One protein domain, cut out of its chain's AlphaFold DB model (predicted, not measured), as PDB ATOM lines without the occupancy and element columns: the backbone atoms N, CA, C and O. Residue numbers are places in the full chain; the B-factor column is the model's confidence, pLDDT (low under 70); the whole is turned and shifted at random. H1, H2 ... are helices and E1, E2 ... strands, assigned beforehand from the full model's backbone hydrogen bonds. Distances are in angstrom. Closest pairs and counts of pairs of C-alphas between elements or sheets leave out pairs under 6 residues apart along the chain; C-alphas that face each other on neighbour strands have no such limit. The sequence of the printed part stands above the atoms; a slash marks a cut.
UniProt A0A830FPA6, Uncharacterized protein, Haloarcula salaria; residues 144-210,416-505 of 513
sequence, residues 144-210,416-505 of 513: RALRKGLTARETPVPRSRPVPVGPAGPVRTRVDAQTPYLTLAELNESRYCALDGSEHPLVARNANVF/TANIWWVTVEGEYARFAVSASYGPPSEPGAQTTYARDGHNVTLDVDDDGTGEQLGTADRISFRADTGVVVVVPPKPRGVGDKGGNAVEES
ATOM      1  N   ARG A 144     316.101 156.807 429.812       88.25
ATOM      2  CA  ARG A 144     315.322 157.892 429.197       88.25
ATOM      3  C   ARG A 144     313.843 157.798 429.576       88.25
ATOM      4  O   ARG A 144     313.263 158.810 429.969       88.25
ATOM      5  N   ALA A 145     313.239 156.617 429.462       87.81
ATOM      6  CA  ALA A 145     311.837 156.412 429.821       87.81
ATOM      7  C   ALA A 145     311.604 156.625 431.324       87.81
ATOM      8  O   ALA A 145     310.643 157.289 431.712       87.81
ATOM      9  N   LEU A 146     312.545 156.187 432.163       87.19
ATOM     10  CA  LEU A 146     312.489 156.389 433.608       87.19
ATOM     11  C   LEU A 146     312.538 157.883 433.994       87.19
ATOM     12  O   LEU A 146     311.747 158.341 434.819       87.19
ATOM     13  N   ARG A 147     313.392 158.686 433.343       88.94
ATOM     14  CA  ARG A 147     313.422 160.157 433.516       88.94
ATOM     15  C   ARG A 147     312.123 160.823 433.063       88.94
ATOM     16  O   ARG A 147     311.611 161.713 433.745       88.94
ATOM     17  N   LYS A 148     311.569 160.378 431.930       85.56
ATOM     18  CA  LYS A 148     310.276 160.861 431.424       85.56
ATOM     19  C   LYS A 148     309.156 160.570 432.425       85.56
ATOM     20  O   LYS A 148     308.353 161.459 432.683       85.56
ATOM     21  N   GLY A 149     309.138 159.377 433.024       81.88
ATOM     22  CA  GLY A 149     308.176 158.991 434.060       81.88
ATOM     23  C   GLY A 149     308.251 159.873 435.310       81.88
ATOM     24  O   GLY A 149     307.224 160.364 435.778       81.88
ATOM     25  N   LEU A 150     309.463 160.162 435.802       80.62
ATOM     26  CA  LEU A 150     309.652 161.089 436.926       80.62
ATOM     27  C   LEU A 150     309.148 162.504 436.609       80.62
ATOM     28  O   LEU A 150     308.473 163.100 437.438       80.62
ATOM     29  N   THR A 151     309.408 163.006 435.399       80.31
ATOM     30  CA  THR A 151     308.929 164.334 434.968       80.31
ATOM     31  C   THR A 151     307.404 164.358 434.811       80.31
ATOM     32  O   THR A 151     306.735 165.308 435.211       80.31
ATOM     33  N   ALA A 152     306.821 163.292 434.255       78.31
ATOM     34  CA  ALA A 152     305.377 163.177 434.072       78.31
ATOM     35  C   ALA A 152     304.624 163.184 435.411       78.31
ATOM     36  O   ALA A 152     303.552 163.777 435.500       78.31
ATOM     37  N   ARG A 153     305.207 162.606 436.472       73.38
ATOM     38  CA  ARG A 153     304.649 162.647 437.835       73.38
ATOM     39  C   ARG A 153     304.462 164.072 438.366       73.38
ATOM     40  O   ARG A 153     303.580 164.300 439.191       73.38
ATOM     41  N   GLU A 154     305.279 165.019 437.921       71.44
ATOM     42  CA  GLU A 154     305.194 166.423 438.334       71.44
ATOM     43  C   GLU A 154     304.131 167.205 437.548       71.44
ATOM     44  O   GLU A 154     303.781 168.322 437.929       71.44
ATOM     45  N   THR A 155     303.580 166.624 436.476       72.38
ATOM     46  CA  THR A 155     302.580 167.273 435.623       72.38
ATOM     47  C   THR A 155     301.166 167.024 436.165       72.38
ATOM     48  O   THR A 155     300.719 165.875 436.210       72.38
ATOM     49  N   PRO A 156     300.409 168.066 436.557       65.56
ATOM     50  CA  PRO A 156     299.026 167.901 436.988       65.56
ATOM     51  C   PRO A 156     298.162 167.370 435.840       65.56
ATOM     52  O   PRO A 156     298.072 167.998 434.787       65.56
ATOM     53  N   VAL A 157     297.484 166.239 436.048       68.31
ATOM     54  CA  VAL A 157     296.505 165.731 435.077       68.31
ATOM     55  C   VAL A 157     295.192 166.504 435.254       68.31
ATOM     56  O   VAL A 157     294.636 166.501 436.362       68.31
ATOM     57  N   PRO A 158     294.661 167.169 434.209       59.84
ATOM     58  CA  PRO A 158     293.354 167.810 434.281       59.84
ATOM     59  C   PRO A 158     292.281 166.768 434.613       59.84
ATOM     60  O   PRO A 158     292.109 165.792 433.891       59.84
ATOM     61  N   ARG A 159     291.536 166.970 435.706       57.41
ATOM     62  CA  ARG A 159     290.461 166.050 436.138       57.41
ATOM     63  C   ARG A 159     289.137 166.251 435.392       57.41
ATOM     64  O   ARG A 159     288.134 165.629 435.737       57.41
ATOM     65  N   SER A 160     289.100 167.149 434.414       61.50
ATOM     66  CA  SER A 160     287.874 167.487 433.700       61.50
ATOM     67  C   SER A 160     287.496 166.350 432.754       61.50
ATOM     68  O   SER A 160     288.174 166.134 431.754       61.50
ATOM     69  N   ARG A 161     286.398 165.636 433.042       63.34
ATOM     70  CA  ARG A 161     285.761 164.762 432.048       63.34
ATOM     71  C   ARG A 161     285.203 165.651 430.933       63.34
ATOM     72  O   ARG A 161     284.337 166.478 431.233       63.34
ATOM     73  N   PRO A 162     285.675 165.531 429.684       66.75
ATOM     74  CA  PRO A 162     285.075 166.273 428.587       66.75
ATOM     75  C   PRO A 162     283.611 165.841 428.444       66.75
ATOM     76  O   PRO A 162     283.315 164.649 428.414       66.75
ATOM     77  N   VAL A 163     282.694 166.809 428.392       74.00
ATOM     78  CA  VAL A 163     281.287 166.556 428.062       74.00
ATOM     79  C   VAL A 163     281.169 166.651 426.543       74.00
ATOM     80  O   VAL A 163     281.415 167.735 426.008       74.00
ATOM     81  N   PRO A 164     280.835 165.559 425.830       72.62
ATOM     82  CA  PRO A 164     280.641 165.622 424.389       72.62
ATOM     83  C   PRO A 164     279.533 166.622 424.054       72.62
ATOM     84  O   PRO A 164     278.476 166.619 424.686       72.62
ATOM     85  N   VAL A 165     279.765 167.481 423.065       75.25
ATOM     86  CA  VAL A 165     278.766 168.437 422.575       75.25
ATOM     87  C   VAL A 165     278.336 167.981 421.189       75.25
ATOM     88  O   VAL A 165     279.151 167.928 420.272       75.25
ATOM     89  N   GLY A 166     277.067 167.607 421.060       72.81
ATOM     90  CA  GLY A 166     276.452 167.266 419.785       72.81
ATOM     91  C   GLY A 166     275.795 168.484 419.125       72.81
ATOM     92  O   GLY A 166     275.761 169.569 419.710       72.81
ATOM     93  N   PRO A 167     275.190 168.307 417.936       73.69
ATOM     94  CA  PRO A 167     274.479 169.374 417.223       73.69
ATOM     95  C   PRO A 167     273.343 170.020 418.037       73.69
ATOM     96  O   PRO A 167     273.007 171.177 417.814       73.69
ATOM     97  N   ALA A 168     272.774 169.284 419.000       71.88
ATOM     98  CA  ALA A 168     271.703 169.730 419.892       71.88
ATOM     99  C   ALA A 168     272.195 170.187 421.287       71.88
ATOM    100  O   ALA A 168     271.385 170.389 422.190       71.88
ATOM    101  N   GLY A 169     273.510 170.343 421.484       77.69
ATOM    102  CA  GLY A 169     274.113 170.732 422.762       77.69
ATOM    103  C   GLY A 169     274.780 169.571 423.521       77.69
ATOM    104  O   GLY A 169     275.114 168.546 422.921       77.69
ATOM    105  N   PRO A 170     275.048 169.733 424.832       80.50
ATOM    106  CA  PRO A 170     275.759 168.738 425.636       80.50
ATOM    107  C   PRO A 170     275.032 167.389 425.689       80.50
ATOM    108  O   PRO A 170     273.862 167.317 426.069       80.50
ATOM    109  N   VAL A 171     275.742 166.310 425.366       79.50
ATOM    110  CA  VAL A 171     275.213 164.944 425.388       79.50
ATOM    111  C   VAL A 171     275.525 164.308 426.736       79.50
ATOM    112  O   VAL A 171     276.683 164.213 427.149       79.50
ATOM    113  N   ARG A 172     274.483 163.845 427.430       80.12
ATOM    114  CA  ARG A 172     274.651 163.032 428.637       80.12
ATOM    115  C   ARG A 172     275.039 161.619 428.227       80.12
ATOM    116  O   ARG A 172     274.275 160.944 427.540       80.12
ATOM    117  N   THR A 173     276.211 161.190 428.671       83.12
ATOM    118  CA  THR A 173     276.704 159.830 428.477       83.12
ATOM    119  C   THR A 173     276.708 159.072 429.799       83.12
ATOM    120  O   THR A 173     276.959 159.638 430.867       83.12
ATOM    121  N   ARG A 174     276.420 157.774 429.729       84.88
ATOM    122  CA  ARG A 174     276.600 156.817 430.819       84.88
ATOM    123  C   ARG A 174     277.637 155.802 430.371       84.88
ATOM    124  O   ARG A 174     277.517 155.258 429.282       84.88
ATOM    125  N   VAL A 175     278.639 155.575 431.209       85.75
ATOM    126  CA  VAL A 175     279.621 154.508 431.007       85.75
ATOM    127  C   VAL A 175     279.180 153.307 431.827       85.75
ATOM    128  O   VAL A 175     278.825 153.471 432.996       85.75
ATOM    129  N   ASP A 176     279.194 152.138 431.206       84.69
ATOM    130  CA  ASP A 176     278.925 150.853 431.829       84.69
ATOM    131  C   ASP A 176     280.067 149.889 431.496       84.69
ATOM    132  O   ASP A 176     280.422 149.718 430.331       84.69
ATOM    133  N   ALA A 177     280.676 149.308 432.520       83.12
ATOM    134  CA  ALA A 177     281.767 148.357 432.375       83.12
ATOM    135  C   ALA A 177     281.436 147.132 433.218       83.12
ATOM    136  O   ALA A 177     281.102 147.263 434.398       83.12
ATOM    137  N   GLN A 178     281.537 145.952 432.608       75.44
ATOM    138  CA  GLN A 178     281.185 144.681 433.251       75.44
ATOM    139  C   GLN A 178     282.080 144.404 434.467       75.44
ATOM    140  O   GLN A 178     281.610 143.885 435.479       75.44
ATOM    141  N   THR A 179     283.323 144.890 434.425       70.00
ATOM    142  CA  THR A 179     284.213 145.022 435.580       70.00
ATOM    143  C   THR A 179     284.397 146.511 435.923       70.00
ATOM    144  O   THR A 179     285.097 147.243 435.221       70.00
ATOM    145  N   PRO A 180     283.772 147.024 437.005       68.00
ATOM    146  CA  PRO A 180     283.883 148.440 437.372       68.00
ATOM    147  C   PRO A 180     285.296 148.833 437.837       68.00
ATOM    148  O   PRO A 180     285.617 150.021 437.904       68.00
ATOM    149  N   TYR A 181     286.134 147.848 438.169       72.50
ATOM    150  CA  TYR A 181     287.547 148.000 438.488       72.50
ATOM    151  C   TYR A 181     288.321 146.779 437.989       72.50
ATOM    152  O   TYR A 181     287.887 145.643 438.171       72.50
ATOM    153  N   LEU A 182     289.486 147.023 437.392       83.38
ATOM    154  CA  LEU A 182     290.407 145.965 437.000       83.38
ATOM    155  C   LEU A 182     291.265 145.586 438.212       83.38
ATOM    156  O   LEU A 182     291.826 146.454 438.884       83.38
ATOM    157  N   THR A 183     291.324 144.293 438.513       85.00
ATOM    158  CA  THR A 183     292.025 143.726 439.669       85.00
ATOM    159  C   THR A 183     293.049 142.694 439.214       85.00
ATOM    160  O   THR A 183     292.843 142.033 438.205       85.00
ATOM    161  N   LEU A 184     294.139 142.543 439.974       86.12
ATOM    162  CA  LEU A 184     295.148 141.499 439.735       86.12
ATOM    163  C   LEU A 184     294.654 140.097 440.118       86.12
ATOM    164  O   LEU A 184     295.278 139.100 439.764       86.12
ATOM    165  N   ALA A 185     293.578 140.016 440.903       84.44
ATOM    166  CA  ALA A 185     292.979 138.744 441.278       84.44
ATOM    167  C   ALA A 185     292.190 138.155 440.106       84.44
ATOM    168  O   ALA A 185     291.504 138.886 439.397       84.44
ATOM    169  N   GLU A 186     292.233 136.832 439.973       85.56
ATOM    170  CA  GLU A 186     291.311 136.099 439.106       85.56
ATOM    171  C   GLU A 186     289.864 136.424 439.492       85.56
ATOM    172  O   GLU A 186     289.480 136.359 440.670       85.56
ATOM    173  N   LEU A 187     289.063 136.785 438.497       83.56
ATOM    174  CA  LEU A 187     287.620 136.860 438.630       83.56
ATOM    175  C   LEU A 187     287.018 135.596 438.042       83.56
ATOM    176  O   LEU A 187     287.491 135.101 437.032       83.56
ATOM    177  N   ASN A 188     285.970 135.072 438.667       81.62
ATOM    178  CA  ASN A 188     285.247 133.924 438.140       81.62
ATOM    179  C   ASN A 188     283.750 134.040 438.424       81.62
ATOM    180  O   ASN A 188     283.326 134.834 439.276       81.62
ATOM    181  N   GLU A 189     282.967 133.202 437.750       78.81
ATOM    182  CA  GLU A 189     281.499 133.181 437.827       78.81
ATOM    183  C   GLU A 189     280.964 133.112 439.268       78.81
ATOM    184  O   GLU A 189     279.936 133.706 439.591       78.81
ATOM    185  N   SER A 190     281.679 132.427 440.171       73.81
ATOM    186  CA  SER A 190     281.249 132.253 441.567       73.81
ATOM    187  C   SER A 190     281.269 133.553 442.376       73.81
ATOM    188  O   SER A 190     280.517 133.697 443.342       73.81
ATOM    189  N   ARG A 191     282.129 134.505 441.991       65.31
ATOM    190  CA  ARG A 191     282.231 135.833 442.615       65.31
ATOM    191  C   ARG A 191     281.531 136.912 441.798       65.31
ATOM    192  O   ARG A 191     281.089 137.901 442.377       65.31
ATOM    193  N   TYR A 192     281.427 136.713 440.486       69.94
ATOM    194  CA  TYR A 192     280.800 137.634 439.550       69.94
ATOM    195  C   TYR A 192     279.981 136.850 438.527       69.94
ATOM    196  O   TYR A 192     280.493 136.466 437.484       69.94
ATOM    197  N   CYS A 193     278.678 136.696 438.785       64.38
ATOM    198  CA  CYS A 193     277.743 135.986 437.897       64.38
ATOM    199  C   CYS A 193     277.599 136.612 436.496       64.38
ATOM    200  O   CYS A 193     276.852 136.101 435.673       64.38
ATOM    201  N   ALA A 194     278.219 137.773 436.270       65.06
ATOM    202  CA  ALA A 194     278.270 138.418 434.969       65.06
ATOM    203  C   ALA A 194     279.372 137.839 434.072       65.06
ATOM    204  O   ALA A 194     279.420 138.222 432.915       65.06
ATOM    205  N   LEU A 195     280.273 136.997 434.581       68.25
ATOM    206  CA  LEU A 195     281.351 136.388 433.803       68.25
ATOM    207  C   LEU A 195     280.949 134.997 433.313       68.25
ATOM    208  O   LEU A 195     280.240 134.295 434.028       68.25
ATOM    209  N   ASP A 196     281.456 134.626 432.137       70.50
ATOM    210  CA  ASP A 196     281.444 133.261 431.607       70.50
ATOM    211  C   ASP A 196     282.869 132.694 431.762       70.50
ATOM    212  O   ASP A 196     283.765 132.989 430.970       70.50
ATOM    213  N   GLY A 197     283.104 131.922 432.822       79.31
ATOM    214  CA  GLY A 197     284.391 131.333 433.189       79.31
ATOM    215  C   GLY A 197     285.207 132.138 434.208       79.31
ATOM    216  O   GLY A 197     284.673 132.758 435.134       79.31
ATOM    217  N   SER A 198     286.528 132.047 434.071       82.50
ATOM    218  CA  SER A 198     287.527 132.791 434.841       82.50
ATOM    219  C   SER A 198     288.257 133.774 433.930       82.50
ATOM    220  O   SER A 198     288.542 133.415 432.795       82.50
ATOM    221  N   GLU A 199     288.588 134.966 434.422       83.94
ATOM    222  CA  GLU A 199     289.391 135.951 433.687       83.94
ATOM    223  C   GLU A 199     290.346 136.736 434.601       83.94
ATOM    224  O   GLU A 199     290.065 136.977 435.786       83.94
ATOM    225  N   HIS A 200     291.459 137.201 434.030       88.94
ATOM    226  CA  HIS A 200     292.398 138.133 434.658       88.94
ATOM    227  C   HIS A 200     292.284 139.551 434.069       88.94
ATOM    228  O   HIS A 200     293.024 139.903 433.150       88.94
ATOM    229  N   PRO A 201     291.406 140.426 434.595       88.31
ATOM    230  CA  PRO A 201     291.152 141.747 434.001       88.31
ATOM    231  C   PRO A 201     292.354 142.704 434.085       88.31
ATOM    232  O   PRO A 201     292.431 143.680 433.336       88.31
ATOM    233  N   LEU A 202     293.284 142.456 435.012       92.00
ATOM    234  CA  LEU A 202     294.557 143.157 435.128       92.00
ATOM    235  C   LEU A 202     295.670 142.141 435.373       92.00
ATOM    236  O   LEU A 202     295.567 141.311 436.276       92.00
ATOM    237  N   VAL A 203     296.770 142.282 434.651       93.56
ATOM    238  CA  VAL A 203     298.010 141.545 434.891       93.56
ATOM    239  C   VAL A 203     299.147 142.536 435.085       93.56
ATOM    240  O   VAL A 203     299.135 143.654 434.562       93.56
ATOM    241  N   ALA A 204     300.127 142.158 435.893       92.81
ATOM    242  CA  ALA A 204     301.277 142.994 436.171       92.81
ATOM    243  C   ALA A 204     302.564 142.181 436.211       92.81
ATOM    244  O   ALA A 204     302.606 141.065 436.729       92.81
ATOM    245  N   ARG A 205     303.626 142.815 435.725       90.38
ATOM    246  CA  ARG A 205     305.003 142.351 435.808       90.38
ATOM    247  C   ARG A 205     305.849 143.428 436.462       90.38
ATOM    248  O   ARG A 205     305.830 144.583 436.046       90.38
ATOM    249  N   ASN A 206     306.602 143.057 437.483       87.06
ATOM    250  CA  ASN A 206     307.542 143.921 438.182       87.06
ATOM    251  C   ASN A 206     308.951 143.352 438.023       87.06
ATOM    252  O   ASN A 206     309.236 142.265 438.512       87.06
ATOM    253  N   ALA A 207     309.835 144.090 437.360       84.38
ATOM    254  CA  ALA A 207     311.233 143.727 437.207       84.38
ATOM    255  C   ALA A 207     312.125 144.614 438.091       84.38
ATOM    256  O   ALA A 207     312.219 145.824 437.888       84.38
ATOM    257  N   ASN A 208     312.796 144.022 439.075       77.25
ATOM    258  CA  ASN A 208     313.827 144.660 439.882       77.25
ATOM    259  C   ASN A 208     315.197 144.539 439.192       77.25
ATOM    260  O   ASN A 208     315.717 143.440 439.026       77.25
ATOM    261  N   VAL A 209     315.806 145.675 438.852       73.12
ATOM    262  CA  VAL A 209     317.054 145.732 438.070       73.12
ATOM    263  C   VAL A 209     318.282 145.349 438.896       73.12
ATOM    264  O   VAL A 209     319.231 144.793 438.359       73.12
ATOM    265  N   PHE A 210     318.295 145.643 440.201       71.50
ATOM    266  CA  PHE A 210     319.405 145.254 441.076       71.50
ATOM    267  C   PHE A 210     318.907 144.282 442.147       71.50
ATOM    268  O   PHE A 210     318.334 144.697 443.168       71.50
ATOM    269  N   THR A 416     322.929 154.587 447.861       81.06
ATOM    270  CA  THR A 416     322.519 153.321 447.242       81.06
ATOM    271  C   THR A 416     321.244 153.554 446.446       81.06
ATOM    272  O   THR A 416     320.331 154.207 446.955       81.06
ATOM    273  N   ALA A 417     321.188 153.054 445.212       83.75
ATOM    274  CA  ALA A 417     320.038 153.202 444.326       83.75
ATOM    275  C   ALA A 417     319.434 151.843 443.953       83.75
ATOM    276  O   ALA A 417     320.174 150.881 443.790       83.75
ATOM    277  N   ASN A 418     318.117 151.765 443.770       83.69
ATOM    278  CA  ASN A 418     317.504 150.657 443.041       83.69
ATOM    279  C   ASN A 418     316.416 151.141 442.076       83.69
ATOM    280  O   ASN A 418     315.868 152.234 442.248       83.69
ATOM    281  N   ILE A 419     316.173 150.336 441.045       85.12
ATOM    282  CA  ILE A 419     315.258 150.580 439.945       85.12
ATOM    283  C   ILE A 419     314.300 149.392 439.851       85.12
ATOM    284  O   ILE A 419     314.740 148.250 439.746       85.12
ATOM    285  N   TRP A 420     313.005 149.686 439.840       86.81
ATOM    286  CA  TRP A 420     311.955 148.740 439.479       86.81
ATOM    287  C   TRP A 420     311.295 149.195 438.185       86.81
ATOM    288  O   TRP A 420     311.035 150.388 438.011       86.81
ATOM    289  N   TRP A 421     311.011 148.256 437.297       89.06
ATOM    290  CA  TRP A 421     310.232 148.472 436.093       89.06
ATOM    291  C   TRP A 421     308.916 147.722 436.220       89.06
ATOM    292  O   TRP A 421     308.901 146.497 436.284       89.06
ATOM    293  N   VAL A 422     307.818 148.463 436.297       90.12
ATOM    294  CA  VAL A 422     306.480 147.907 436.464       90.12
ATOM    295  C   VAL A 422     305.732 148.051 435.153       90.12
ATOM    296  O   VAL A 422     305.530 149.163 434.667       90.12
ATOM    297  N   THR A 423     305.291 146.925 434.621       91.94
ATOM    298  CA  THR A 423     304.392 146.841 433.482       91.94
ATOM    299  C   THR A 423     303.036 146.364 433.974       91.94
ATOM    300  O   THR A 423     302.948 145.407 434.741       91.94
ATOM    301  N   VAL A 424     301.979 147.045 433.548       92.81
ATOM    302  CA  VAL A 424     300.593 146.685 433.835       92.81
ATOM    303  C   VAL A 424     299.843 146.597 432.518       92.81
ATOM    304  O   VAL A 424     299.868 147.549 431.736       92.81
ATOM    305  N   GLU A 425     299.154 145.487 432.302       94.25
ATOM    306  CA  GLU A 425     298.236 145.298 431.185       94.25
ATOM    307  C   GLU A 425     296.841 145.031 431.726       94.25
ATOM    308  O   GLU A 425     296.676 144.365 432.747       94.25
ATOM    309  N   GLY A 426     295.834 145.604 431.083       91.62
ATOM    310  CA  GLY A 426     294.449 145.409 431.471       91.62
ATOM    311  C   GLY A 426     293.548 145.364 430.259       91.62
ATOM    312  O   GLY A 426     293.779 146.076 429.285       91.62
ATOM    313  N   GLU A 427     292.499 144.561 430.352       90.38
ATOM    314  CA  GLU A 427     291.465 144.444 429.335       90.38
ATOM    315  C   GLU A 427     290.095 144.444 430.013       90.38
ATOM    316  O   GLU A 427     289.860 143.745 430.998       90.38
ATOM    317  N   TYR A 428     289.177 145.261 429.499       86.50
ATOM    318  CA  TYR A 428     287.787 145.216 429.930       86.50
ATOM    319  C   TYR A 428     287.047 144.136 429.145       86.50
ATOM    320  O   TYR A 428     286.909 144.259 427.928       86.50
ATOM    321  N   ALA A 429     286.470 143.164 429.858       81.06
ATOM    322  CA  ALA A 429     285.577 142.154 429.284       81.06
ATOM    323  C   ALA A 429     284.465 142.786 428.428       81.06
ATOM    324  O   ALA A 429     284.165 142.329 427.326       81.06
ATOM    325  N   ARG A 430     283.909 143.902 428.920       85.44
ATOM    326  CA  ARG A 430     283.002 144.778 428.180       85.44
ATOM    327  C   ARG A 430     283.094 146.207 428.670       85.44
ATOM    328  O   ARG A 430     283.028 146.475 429.872       85.44
ATOM    329  N   PHE A 431     283.126 147.127 427.717       88.94
ATOM    330  CA  PHE A 431     282.997 148.555 427.949       88.94
ATOM    331  C   PHE A 431     281.932 149.141 427.028       88.94
ATOM    332  O   PHE A 431     282.029 149.043 425.805       88.94
ATOM    333  N   ALA A 432     280.918 149.772 427.609       89.06
ATOM    334  CA  ALA A 432     279.824 150.388 426.887       89.06
ATOM    335  C   ALA A 432     279.642 151.857 427.280       89.06
ATOM    336  O   ALA A 432     279.754 152.244 428.442       89.06
ATOM    337  N   VAL A 433     279.330 152.687 426.292       88.81
ATOM    338  CA  VAL A 433     278.931 154.079 426.482       88.81
ATOM    339  C   VAL A 433     277.571 154.272 425.841       88.81
ATOM    340  O   VAL A 433     277.426 154.151 424.626       88.81
ATOM    341  N   SER A 434     276.581 154.608 426.656       87.56
ATOM    342  CA  SER A 434     275.229 154.911 426.197       87.56
ATOM    343  C   SER A 434     275.004 156.416 426.211       87.56
ATOM    344  O   SER A 434     275.313 157.098 427.192       87.56
ATOM    345  N   ALA A 435     274.448 156.942 425.126       84.75
ATOM    346  CA  ALA A 435     273.981 158.315 425.028       84.75
ATOM    347  C   ALA A 435     272.452 158.329 424.997       84.75
ATOM    348  O   ALA A 435     271.827 157.530 424.299       84.75
ATOM    349  N   SER A 436     271.844 159.275 425.716       75.62
ATOM    350  CA  SER A 436     270.399 159.543 425.642       75.62
ATOM    351  C   SER A 436     270.048 160.301 424.355       75.62
ATOM    352  O   SER A 436     269.542 161.420 424.396       75.62
ATOM    353  N   TYR A 437     270.411 159.716 423.215       71.19
ATOM    354  CA  TYR A 437     270.176 160.226 421.872       71.19
ATOM    355  C   TYR A 437     269.871 159.047 420.944       71.19
ATOM    356  O   TYR A 437     270.554 158.020 420.996       71.19
ATOM    357  N   GLY A 438     268.871 159.204 420.086       65.69
ATOM    358  CA  GLY A 438     268.408 158.172 419.165       65.69
ATOM    359  C   GLY A 438     267.731 158.781 417.935       65.69
ATOM    360  O   GLY A 438     267.670 160.011 417.823       65.69
ATOM    361  N   PRO A 439     267.282 157.951 416.979       65.00
ATOM    362  CA  PRO A 439     266.692 158.432 415.738       65.00
ATOM    363  C   PRO A 439     265.434 159.280 416.008       65.00
ATOM    364  O   PRO A 439     264.703 159.005 416.961       65.00
ATOM    365  N   PRO A 440     265.131 160.289 415.165       64.12
ATOM    366  CA  PRO A 440     263.986 161.187 415.371       64.12
ATOM    367  C   PRO A 440     262.629 160.473 415.458       64.12
ATOM    368  O   PRO A 440     261.671 161.034 415.982       64.12
ATOM    369  N   SER A 441     262.550 159.255 414.920       71.75
ATOM    370  CA  SER A 441     261.365 158.402 414.906       71.75
ATOM    371  C   SER A 441     261.041 157.758 416.257       71.75
ATOM    372  O   SER A 441     259.914 157.308 416.434       71.75
ATOM    373  N   GLU A 442     261.980 157.729 417.211       72.25
ATOM    374  CA  GLU A 442     261.805 157.055 418.503       72.25
ATOM    375  C   GLU A 442     262.190 157.959 419.687       72.25
ATOM    376  O   GLU A 442     263.345 158.000 420.127       72.25
ATOM    377  N   PRO A 443     261.216 158.697 420.252       66.12
ATOM    378  CA  PRO A 443     261.431 159.501 421.447       66.12
ATOM    379  C   PRO A 443     261.907 158.640 422.627       66.12
ATOM    380  O   PRO A 443     261.214 157.725 423.063       66.12
ATOM    381  N   GLY A 444     263.082 158.961 423.171       69.12
ATOM    382  CA  GLY A 444     263.689 158.228 424.288       69.12
ATOM    383  C   GLY A 444     264.651 157.107 423.881       69.12
ATOM    384  O   GLY A 444     265.236 156.484 424.768       69.12
ATOM    385  N   ALA A 445     264.861 156.885 422.579       74.19
ATOM    386  CA  ALA A 445     265.852 155.935 422.097       74.19
ATOM    387  C   ALA A 445     267.268 156.282 422.593       74.19
ATOM    388  O   ALA A 445     267.651 157.451 422.732       74.19
ATOM    389  N   GLN A 446     268.042 155.237 422.877       77.94
ATOM    390  CA  GLN A 446     269.421 155.330 423.336       77.94
ATOM    391  C   GLN A 446     270.336 154.673 422.320       77.94
ATOM    392  O   GLN A 446     270.096 153.549 421.888       77.94
ATOM    393  N   THR A 447     271.428 155.353 421.999       84.00
ATOM    394  CA  THR A 447     272.509 154.774 421.208       84.00
ATOM    395  C   THR A 447     273.587 154.287 422.163       84.00
ATOM    396  O   THR A 447     274.086 155.064 422.979       84.00
ATOM    397  N   THR A 448     273.942 153.006 422.063       85.81
ATOM    398  CA  THR A 448     275.007 152.395 422.861       85.81
ATOM    399  C   THR A 448     276.156 151.999 421.956       85.81
ATOM    400  O   THR A 448     275.981 151.254 421.000       85.81
ATOM    401  N   TYR A 449     277.339 152.495 422.284       86.50
ATOM    402  CA  TYR A 449     278.595 152.017 421.737       86.50
ATOM    403  C   TYR A 449     279.168 150.977 422.695       86.50
ATOM    404  O   TYR A 449     279.365 151.309 423.861       86.50
ATOM    405  N   ALA A 450     279.423 149.750 422.241       89.88
ATOM    406  CA  ALA A 450     279.968 148.674 423.068       89.88
ATOM    407  C   ALA A 450     281.242 148.082 422.452       89.88
ATOM    408  O   ALA A 450     281.366 147.971 421.234       89.88
ATOM    409  N   ARG A 451     282.185 147.727 423.322       90.38
ATOM    410  CA  ARG A 451     283.418 146.993 423.036       90.38
ATOM    411  C   ARG A 451     283.473 145.795 423.970       90.38
ATOM    412  O   ARG A 451     283.708 145.978 425.162       90.38
ATOM    413  N   ASP A 452     283.177 144.613 423.452       86.38
ATOM    414  CA  ASP A 452     283.016 143.369 424.219       86.38
ATOM    415  C   ASP A 452     283.598 142.130 423.509       86.38
ATOM    416  O   ASP A 452     283.519 141.018 424.026       86.38
ATOM    417  N   GLY A 453     284.224 142.320 422.344       86.25
ATOM    418  CA  GLY A 453     284.880 141.277 421.556       86.25
ATOM    419  C   GLY A 453     283.972 140.538 420.573       86.25
ATOM    420  O   GLY A 453     284.457 139.660 419.865       86.25
ATOM    421  N   HIS A 454     282.681 140.872 420.482       87.69
ATOM    422  CA  HIS A 454     281.752 140.129 419.625       87.69
ATOM    423  C   HIS A 454     281.915 140.479 418.138       87.69
ATOM    424  O   HIS A 454     282.298 141.595 417.769       87.69
ATOM    425  N   ASN A 455     281.567 139.526 417.269       90.50
ATOM    426  CA  ASN A 455     281.474 139.750 415.828       90.50
ATOM    427  C   ASN A 455     280.290 140.675 415.526       90.50
ATOM    428  O   ASN A 455     279.165 140.413 415.947       90.50
ATOM    429  N   VAL A 456     280.540 141.742 414.771       89.31
ATOM    430  CA  VAL A 456     279.491 142.645 414.293       89.31
ATOM    431  C   VAL A 456     278.962 142.084 412.985       89.31
ATOM    432  O   VAL A 456     279.718 141.990 412.017       89.31
ATOM    433  N   THR A 457     277.683 141.720 412.958       90.75
ATOM    434  CA  THR A 457     277.009 141.211 411.762       90.75
ATOM    435  C   THR A 457     275.869 142.128 411.336       90.75
ATOM    436  O   THR A 457     275.223 142.768 412.168       90.75
ATOM    437  N   LEU A 458     275.640 142.213 410.030       90.06
ATOM    438  CA  LEU A 458     274.488 142.879 409.432       90.06
ATOM    439  C   LEU A 458     274.111 142.098 408.183       90.06
ATOM    440  O   LEU A 458     274.998 141.773 407.410       90.06
ATOM    441  N   ASP A 459     272.826 141.828 408.013       89.94
ATOM    442  CA  ASP A 459     272.275 141.293 406.770       89.94
ATOM    443  C   ASP A 459     272.206 142.444 405.757       89.94
ATOM    444  O   ASP A 459     271.394 143.368 405.894       89.94
ATOM    445  N   VAL A 460     273.176 142.484 404.844       90.44
ATOM    446  CA  VAL A 460     273.341 143.589 403.890       90.44
ATOM    447  C   VAL A 460     272.494 143.369 402.636       90.44
ATOM    448  O   VAL A 460     272.153 144.349 401.963       90.44
ATOM    449  N   ASP A 461     272.164 142.120 402.309       90.06
ATOM    450  CA  ASP A 461     271.430 141.741 401.101       90.06
ATOM    451  C   ASP A 461     269.979 141.283 401.341       90.06
ATOM    452  O   ASP A 461     269.268 141.008 400.370       90.06
ATOM    453  N   ASP A 462     269.506 141.357 402.588       88.56
ATOM    454  CA  ASP A 462     268.150 141.007 403.037       88.56
ATOM    455  C   ASP A 462     267.827 139.519 402.784       88.56
ATOM    456  O   ASP A 462     266.680 139.148 402.501       88.56
ATOM    457  N   ASP A 463     268.851 138.654 402.841       91.19
ATOM    458  CA  ASP A 463     268.733 137.206 402.628       91.19
ATOM    459  C   ASP A 463     268.377 136.419 403.907       91.19
ATOM    460  O   ASP A 463     268.054 135.224 403.858       91.19
ATOM    461  N   GLY A 464     268.343 137.109 405.050       90.25
ATOM    462  CA  GLY A 464     268.053 136.572 406.373       90.25
ATOM    463  C   GLY A 464     269.287 136.081 407.134       90.25
ATOM    464  O   GLY A 464     269.143 135.601 408.266       90.25
ATOM    465  N   THR A 465     270.486 136.179 406.560       90.25
ATOM    466  CA  THR A 465     271.756 135.843 407.200       90.25
ATOM    467  C   THR A 465     272.627 137.084 407.344       90.25
ATOM    468  O   THR A 465     272.726 137.919 406.466       90.25
ATOM    469  N   GLY A 466     273.225 137.269 408.522       89.62
ATOM    470  CA  GLY A 466     274.071 138.437 408.757       89.62
ATOM    471  C   GLY A 466     275.494 138.199 408.271       89.62
ATOM    472  O   GLY A 466     276.185 137.340 408.830       89.62
ATOM    473  N   GLU A 467     275.986 139.010 407.339       92.50
ATOM    474  CA  GLU A 467     277.404 139.041 406.998       92.50
ATOM    475  C   GLU A 467     278.213 139.643 408.143       92.50
ATOM    476  O   GLU A 467     277.835 140.645 408.757       92.50
ATOM    477  N   GLN A 468     279.388 139.076 408.412       92.81
ATOM    478  CA  GLN A 468     280.322 139.673 409.355       92.81
ATOM    479  C   GLN A 468     280.948 140.939 408.763       92.81
ATOM    480  O   GLN A 468     281.721 140.888 407.808       92.81
ATOM    481  N   LEU A 469     280.670 142.076 409.396       91.00
ATOM    482  CA  LEU A 469     281.238 143.376 409.052       91.00
ATOM    483  C   LEU A 469     282.534 143.682 409.816       91.00
ATOM    484  O   LEU A 469     283.319 144.525 409.385       91.00
ATOM    485  N   GLY A 470     282.764 143.023 410.957       91.19
ATOM    486  CA  GLY A 470     283.977 143.196 411.757       91.19
ATOM    487  C   GLY A 470     283.874 142.617 413.167       91.19
ATOM    488  O   GLY A 470     283.075 141.713 413.421       91.19
ATOM    489  N   THR A 471     284.684 143.152 414.082       90.44
ATOM    490  CA  THR A 471     284.738 142.776 415.504       90.44
ATOM    491  C   THR A 471     284.693 144.010 416.403       90.44
ATOM    492  O   THR A 471     285.275 145.062 416.116       90.44
ATOM    493  N   ALA A 472     283.978 143.900 417.518       90.38
ATOM    494  CA  ALA A 472     283.905 144.931 418.542       90.38
ATOM    495  C   ALA A 472     285.037 144.757 419.567       90.38
ATOM    496  O   ALA A 472     284.757 144.547 420.743       90.38
ATOM    497  N   ASP A 473     286.298 144.853 419.121       90.69
ATOM    498  CA  ASP A 473     287.490 144.550 419.937       90.69
ATOM    499  C   ASP A 473     287.425 145.162 421.341       90.69
ATOM    500  O   ASP A 473     287.072 146.336 421.503       90.69
ATOM    501  N   ARG A 474     287.761 144.362 422.356       89.88
ATOM    502  CA  ARG A 474     287.753 144.791 423.756       89.88
ATOM    503  C   ARG A 474     288.729 145.942 423.984       89.88
ATOM    504  O   ARG A 474     289.717 146.116 423.273       89.88
ATOM    505  N   ILE A 475     288.429 146.767 424.987       89.88
ATOM    506  CA  ILE A 475     289.317 147.871 425.353       89.88
ATOM    507  C   ILE A 475     290.435 147.315 426.219       89.88
ATOM    508  O   ILE A 475     290.205 147.013 427.391       89.88
ATOM    509  N   SER A 476     291.635 147.267 425.656       90.44
ATOM    510  CA  SER A 476     292.859 146.959 426.380       90.44
ATOM    511  C   SER A 476     293.755 148.188 426.536       90.44
ATOM    512  O   SER A 476     293.680 149.167 425.783       90.44
ATOM    513  N   PHE A 477     294.600 148.167 427.560       91.75
ATOM    514  CA  PHE A 477     295.688 149.118 427.723       91.75
ATOM    515  C   PHE A 477     296.915 148.422 428.286       91.75
ATOM    516  O   PHE A 477     296.825 147.466 429.050       91.75
ATOM    517  N   ARG A 478     298.065 149.009 427.976       92.06
ATOM    518  CA  ARG A 478     299.339 148.696 428.597       92.06
ATOM    519  C   ARG A 478     299.964 149.975 429.133       92.06
ATOM    520  O   ARG A 478     299.940 151.013 428.470       92.06
ATOM    521  N   ALA A 479     300.517 149.902 430.335       89.12
ATOM    522  CA  ALA A 479     301.248 150.986 430.962       89.12
ATOM    523  C   ALA A 479     302.562 150.474 431.552       89.12
ATOM    524  O   ALA A 479     302.576 149.551 432.362       89.12
ATOM    525  N   ASP A 480     303.655 151.134 431.190       89.06
ATOM    526  CA  ASP A 480     304.989 150.874 431.717       89.06
ATOM    527  C   ASP A 480     305.443 152.056 432.580       89.06
ATOM    528  O   ASP A 480     305.314 153.222 432.191       89.06
ATOM    529  N   THR A 481     305.990 151.776 433.762       87.31
ATOM    530  CA  THR A 481     306.503 152.805 434.666       87.31
ATOM    531  C   THR A 481     307.765 152.359 435.393       87.31
ATOM    532  O   THR A 481     307.852 151.261 435.937       87.31
ATOM    533  N   GLY A 482     308.757 153.246 435.424       88.00
ATOM    534  CA  GLY A 482     309.993 153.049 436.172       88.00
ATOM    535  C   GLY A 482     309.931 153.728 437.538       88.00
ATOM    536  O   GLY A 482     309.609 154.914 437.637       88.00
ATOM    537  N   VAL A 483     310.307 153.010 438.592       87.31
ATOM    538  CA  VAL A 483     310.434 153.530 439.956       87.31
ATOM    539  C   VAL A 483     311.904 153.528 440.358       87.31
ATOM    540  O   VAL A 483     312.549 152.486 440.376       87.31
ATOM    541  N   VAL A 484     312.431 154.701 440.721       87.50
ATOM    542  CA  VAL A 484     313.789 154.866 441.261       87.50
ATOM    543  C   VAL A 484     313.721 155.185 442.748       87.50
ATOM    544  O   VAL A 484     313.007 156.099 443.164       87.50
ATOM    545  N   VAL A 485     314.513 154.479 443.553       86.88
ATOM    546  CA  VAL A 485     314.700 154.786 444.977       86.88
ATOM    547  C   VAL A 485     316.177 154.995 445.249       86.88
ATOM    548  O   VAL A 485     317.002 154.165 444.887       86.88
ATOM    549  N   VAL A 486     316.511 156.098 445.920       86.62
ATOM    550  CA  VAL A 486     317.884 156.423 446.327       86.62
ATOM    551  C   VAL A 486     317.912 156.750 447.811       86.62
ATOM    552  O   VAL A 486     317.192 157.641 448.275       86.62
ATOM    553  N   VAL A 487     318.776 156.063 448.555       83.75
ATOM    554  CA  VAL A 487     318.966 156.270 449.998       83.75
ATOM    555  C   VAL A 487     320.414 156.630 450.334       83.75
ATOM    556  O   VAL A 487     321.326 156.318 449.564       83.75
ATOM    557  N   PRO A 488     320.650 157.259 451.499       79.88
ATOM    558  CA  PRO A 488     321.994 157.449 452.038       79.88
ATOM    559  C   PRO A 488     322.749 156.121 452.213       79.88
ATOM    560  O   PRO A 488     322.116 155.070 452.324       79.88
ATOM    561  N   PRO A 489     324.087 156.147 452.315       71.19
ATOM    562  CA  PRO A 489     324.886 154.939 452.432       71.19
ATOM    563  C   PRO A 489     324.620 154.278 453.786       71.19
ATOM    564  O   PRO A 489     325.111 154.708 454.828       71.19
ATOM    565  N   LYS A 490     323.788 153.238 453.766       68.31
ATOM    566  CA  LYS A 490     323.515 152.365 454.908       68.31
ATOM    567  C   LYS A 490     323.956 150.942 454.561       68.31
ATOM    568  O   LYS A 490     323.847 150.569 453.394       68.31
ATOM    569  N   PRO A 491     324.387 150.131 455.549       61.81
ATOM    570  CA  PRO A 491     324.943 148.792 455.312       61.81
ATOM    571  C   PRO A 491     324.062 147.871 454.454       61.81
ATOM    572  O   PRO A 491     324.566 147.014 453.742       61.81
ATOM    573  N   ARG A 492     322.738 148.063 454.508       70.38
ATOM    574  CA  ARG A 492     321.732 147.171 453.912       70.38
ATOM    575  C   ARG A 492     321.163 147.664 452.571       70.38
ATOM    576  O   ARG A 492     320.465 146.897 451.911       70.38
ATOM    577  N   GLY A 493     321.456 148.905 452.170       71.81
ATOM    578  CA  GLY A 493     321.025 149.474 450.887       71.81
ATOM    579  C   GLY A 493     319.504 149.517 450.661       71.81
ATOM    580  O   GLY A 493     318.747 149.687 451.619       71.81
ATOM    581  N   VAL A 494     319.065 149.395 449.401       71.19
ATOM    582  CA  VAL A 494     317.639 149.311 448.999       71.19
ATOM    583  C   VAL A 494     317.480 148.292 447.890       71.19
ATOM    584  O   VAL A 494     318.327 148.225 447.011       71.19
ATOM    585  N   GLY A 495     316.385 147.546 447.897       68.25
ATOM    586  CA  GLY A 495     316.057 146.643 446.804       68.25
ATOM    587  C   GLY A 495     315.226 145.461 447.242       68.25
ATOM    588  O   GLY A 495     315.098 145.223 448.447       68.25
ATOM    589  N   ASP A 496     314.672 144.736 446.269       65.38
ATOM    590  CA  ASP A 496     314.025 143.468 446.570       65.38
ATOM    591  C   ASP A 496     315.081 142.411 446.933       65.38
ATOM    592  O   ASP A 496     316.055 142.174 446.213       65.38
ATOM    593  N   LYS A 497     314.886 141.816 448.109       62.75
ATOM    594  CA  LYS A 497     315.730 140.769 448.704       62.75
ATOM    595  C   LYS A 497     315.070 139.395 448.581       62.75
ATOM    596  O   LYS A 497     315.674 138.385 448.941       62.75
ATOM    597  N   GLY A 498     313.851 139.373 448.041       56.38
ATOM    598  CA  GLY A 498     313.090 138.206 447.650       56.38
ATOM    599  C   GLY A 498     313.726 137.446 446.502       56.38
ATOM    600  O   GLY A 498     313.322 136.305 446.320       56.38
ATOM    601  N   GLY A 499     314.744 138.005 445.822       53.28
ATOM    602  CA  GLY A 499     315.704 137.357 444.913       53.28
ATOM    603  C   GLY A 499     315.114 136.843 443.600       53.28
ATOM    604  O   GLY A 499     315.733 136.009 442.944       53.28
ATOM    605  N   ASN A 500     313.904 137.276 443.264       62.50
ATOM    606  CA  ASN A 500     313.367 137.148 441.922       62.50
ATOM    607  C   ASN A 500     313.564 138.508 441.255       62.50
ATOM    608  O   ASN A 500     313.048 139.512 441.735       62.50
ATOM    609  N   ALA A 501     314.345 138.552 440.176       67.38
ATOM    610  CA  ALA A 501     314.482 139.774 439.387       67.38
ATOM    611  C   ALA A 501     313.146 140.181 438.768       67.38
ATOM    612  O   ALA A 501     312.926 141.357 438.530       67.38
ATOM    613  N   VAL A 502     312.259 139.218 438.525       76.62
ATOM    614  CA  VAL A 502     310.968 139.420 437.878       76.62
ATOM    615  C   VAL A 502     309.885 138.757 438.723       76.62
ATOM    616  O   VAL A 502     309.994 137.584 439.078       76.62
ATOM    617  N   GLU A 503     308.854 139.523 439.054       80.50
ATOM    618  CA  GLU A 503     307.633 139.070 439.709       80.50
ATOM    619  C   GLU A 503     306.459 139.288 438.758       80.50
ATOM    620  O   GLU A 503     306.292 140.380 438.216       80.50
ATOM    621  N   GLU A 504     305.645 138.257 438.563       88.25
ATOM    622  CA  GLU A 504     304.521 138.259 437.627       88.25
ATOM    623  C   GLU A 504     303.240 137.861 438.363       88.25
ATOM    624  O   GLU A 504     303.245 136.980 439.228       88.25
ATOM    625  N   SER A 505     302.133 138.536 438.050       89.19
ATOM    626  CA  SER A 505     300.798 138.096 438.464       89.19
ATOM    627  C   SER A 505     300.426 136.785 437.769       89.19
ATOM    628  O   SER A 505     300.907 136.517 436.674       89.19
TER     629      SER A 505
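Overview. This is residues 144 to 210 and 416 to 505 of the 513 residues of an uncharacterized protein of Haloarcula salaria (UniProt A0A830FPA6). A long, twisted sheet of four strands, E8 E3 E2 E9, makes much of the length; its two long strands, E3 and E8, lie side by side, and H1 stands on E8 at one edge. At one end E3 bends into E4 of a smaller sheet, E1 E4 E5, and the hairpin E6 and E7 sticks out as a separate arm, while residues 151 to 162 stand free. The printed part has 157 residues, with one named helix and nine named strands in the order H1 E1 E2 E3 E4 E5 E6 E7 E8 E9; the three sheets, orders E8 E3 E2 E9, E1 E4 E5 and E6 E7, are antiparallel. The class is mostly strand, though under half of the residues are in named elements. The whole is only just extended, close to loose, with a radius of gyration of the C-alphas of 22.8 A, and elongated, spanning 76 by 39 by 30 A.

Along the chain. H1, residues 144 to 153, begins with C-alpha 144 at (315.322, 157.892, 429.197) and is 14.5 A long. E1 is residues 173 to 177, and E2, residues 202 to 208, is 19.9 A long. E3, residues 416 to 428, measures 39.6 A and ends with C-alpha 428 at (287.787, 145.216, 429.930). E4 is residues 431 to 435, E5 447 to 451, E6 455 to 458 and E7 467 to 471. E8, residues 475 to 487, measures 39.5 A. E9, residues 502 to 504, ends with C-alpha 504 at (304.521, 138.259, 437.627).

Arrangement. In the largest sheet, N 422 of E3 and O 481 of E8 are 2.8 A apart, within hydrogen-bond range, as are N 205 of E2 and O 423 of E3 at 2.9 A and N 206 of E2 and O 503 of E9 at 2.8 A. H1 is on this sheet at a height of 4.7 A and stands up from it at 44 degrees; its closest C-alpha pair with E8 is Leu 146 and Gly 482, 4.9 A. In H1 every O i to N i+4 pair is within hydrogen-bond range. E3 runs on into E4 at 59 degrees. E4 pairs with E1, N 174 to O 434 being 2.8 A, and forms a hairpin with E5, N 433 to O 449 being 2.8 A. The closest C-alphas of E5 and E8, Arg 451 and Ile 475, are 6.4 A apart. In the hairpin E6 and E7, N 456 and O 470 are 2.9 A apart; E6 is apart from E5, and E7 from E8.

Size, cuts and confidence. The two C-alphas farthest apart, of Asp 463 and Pro 491, are 77.9 A apart. Residues 211 to 415 are not printed, and C-alphas 210 and 416 are 10.6 A apart across the cut. The links H1 to E1, E1 to E2, E4 to E5 and E8 to E9 are long. The mean pLDDT of the printed part is 80.7; 27 residues are under 70, among them 156 to 162 and 495 to 501.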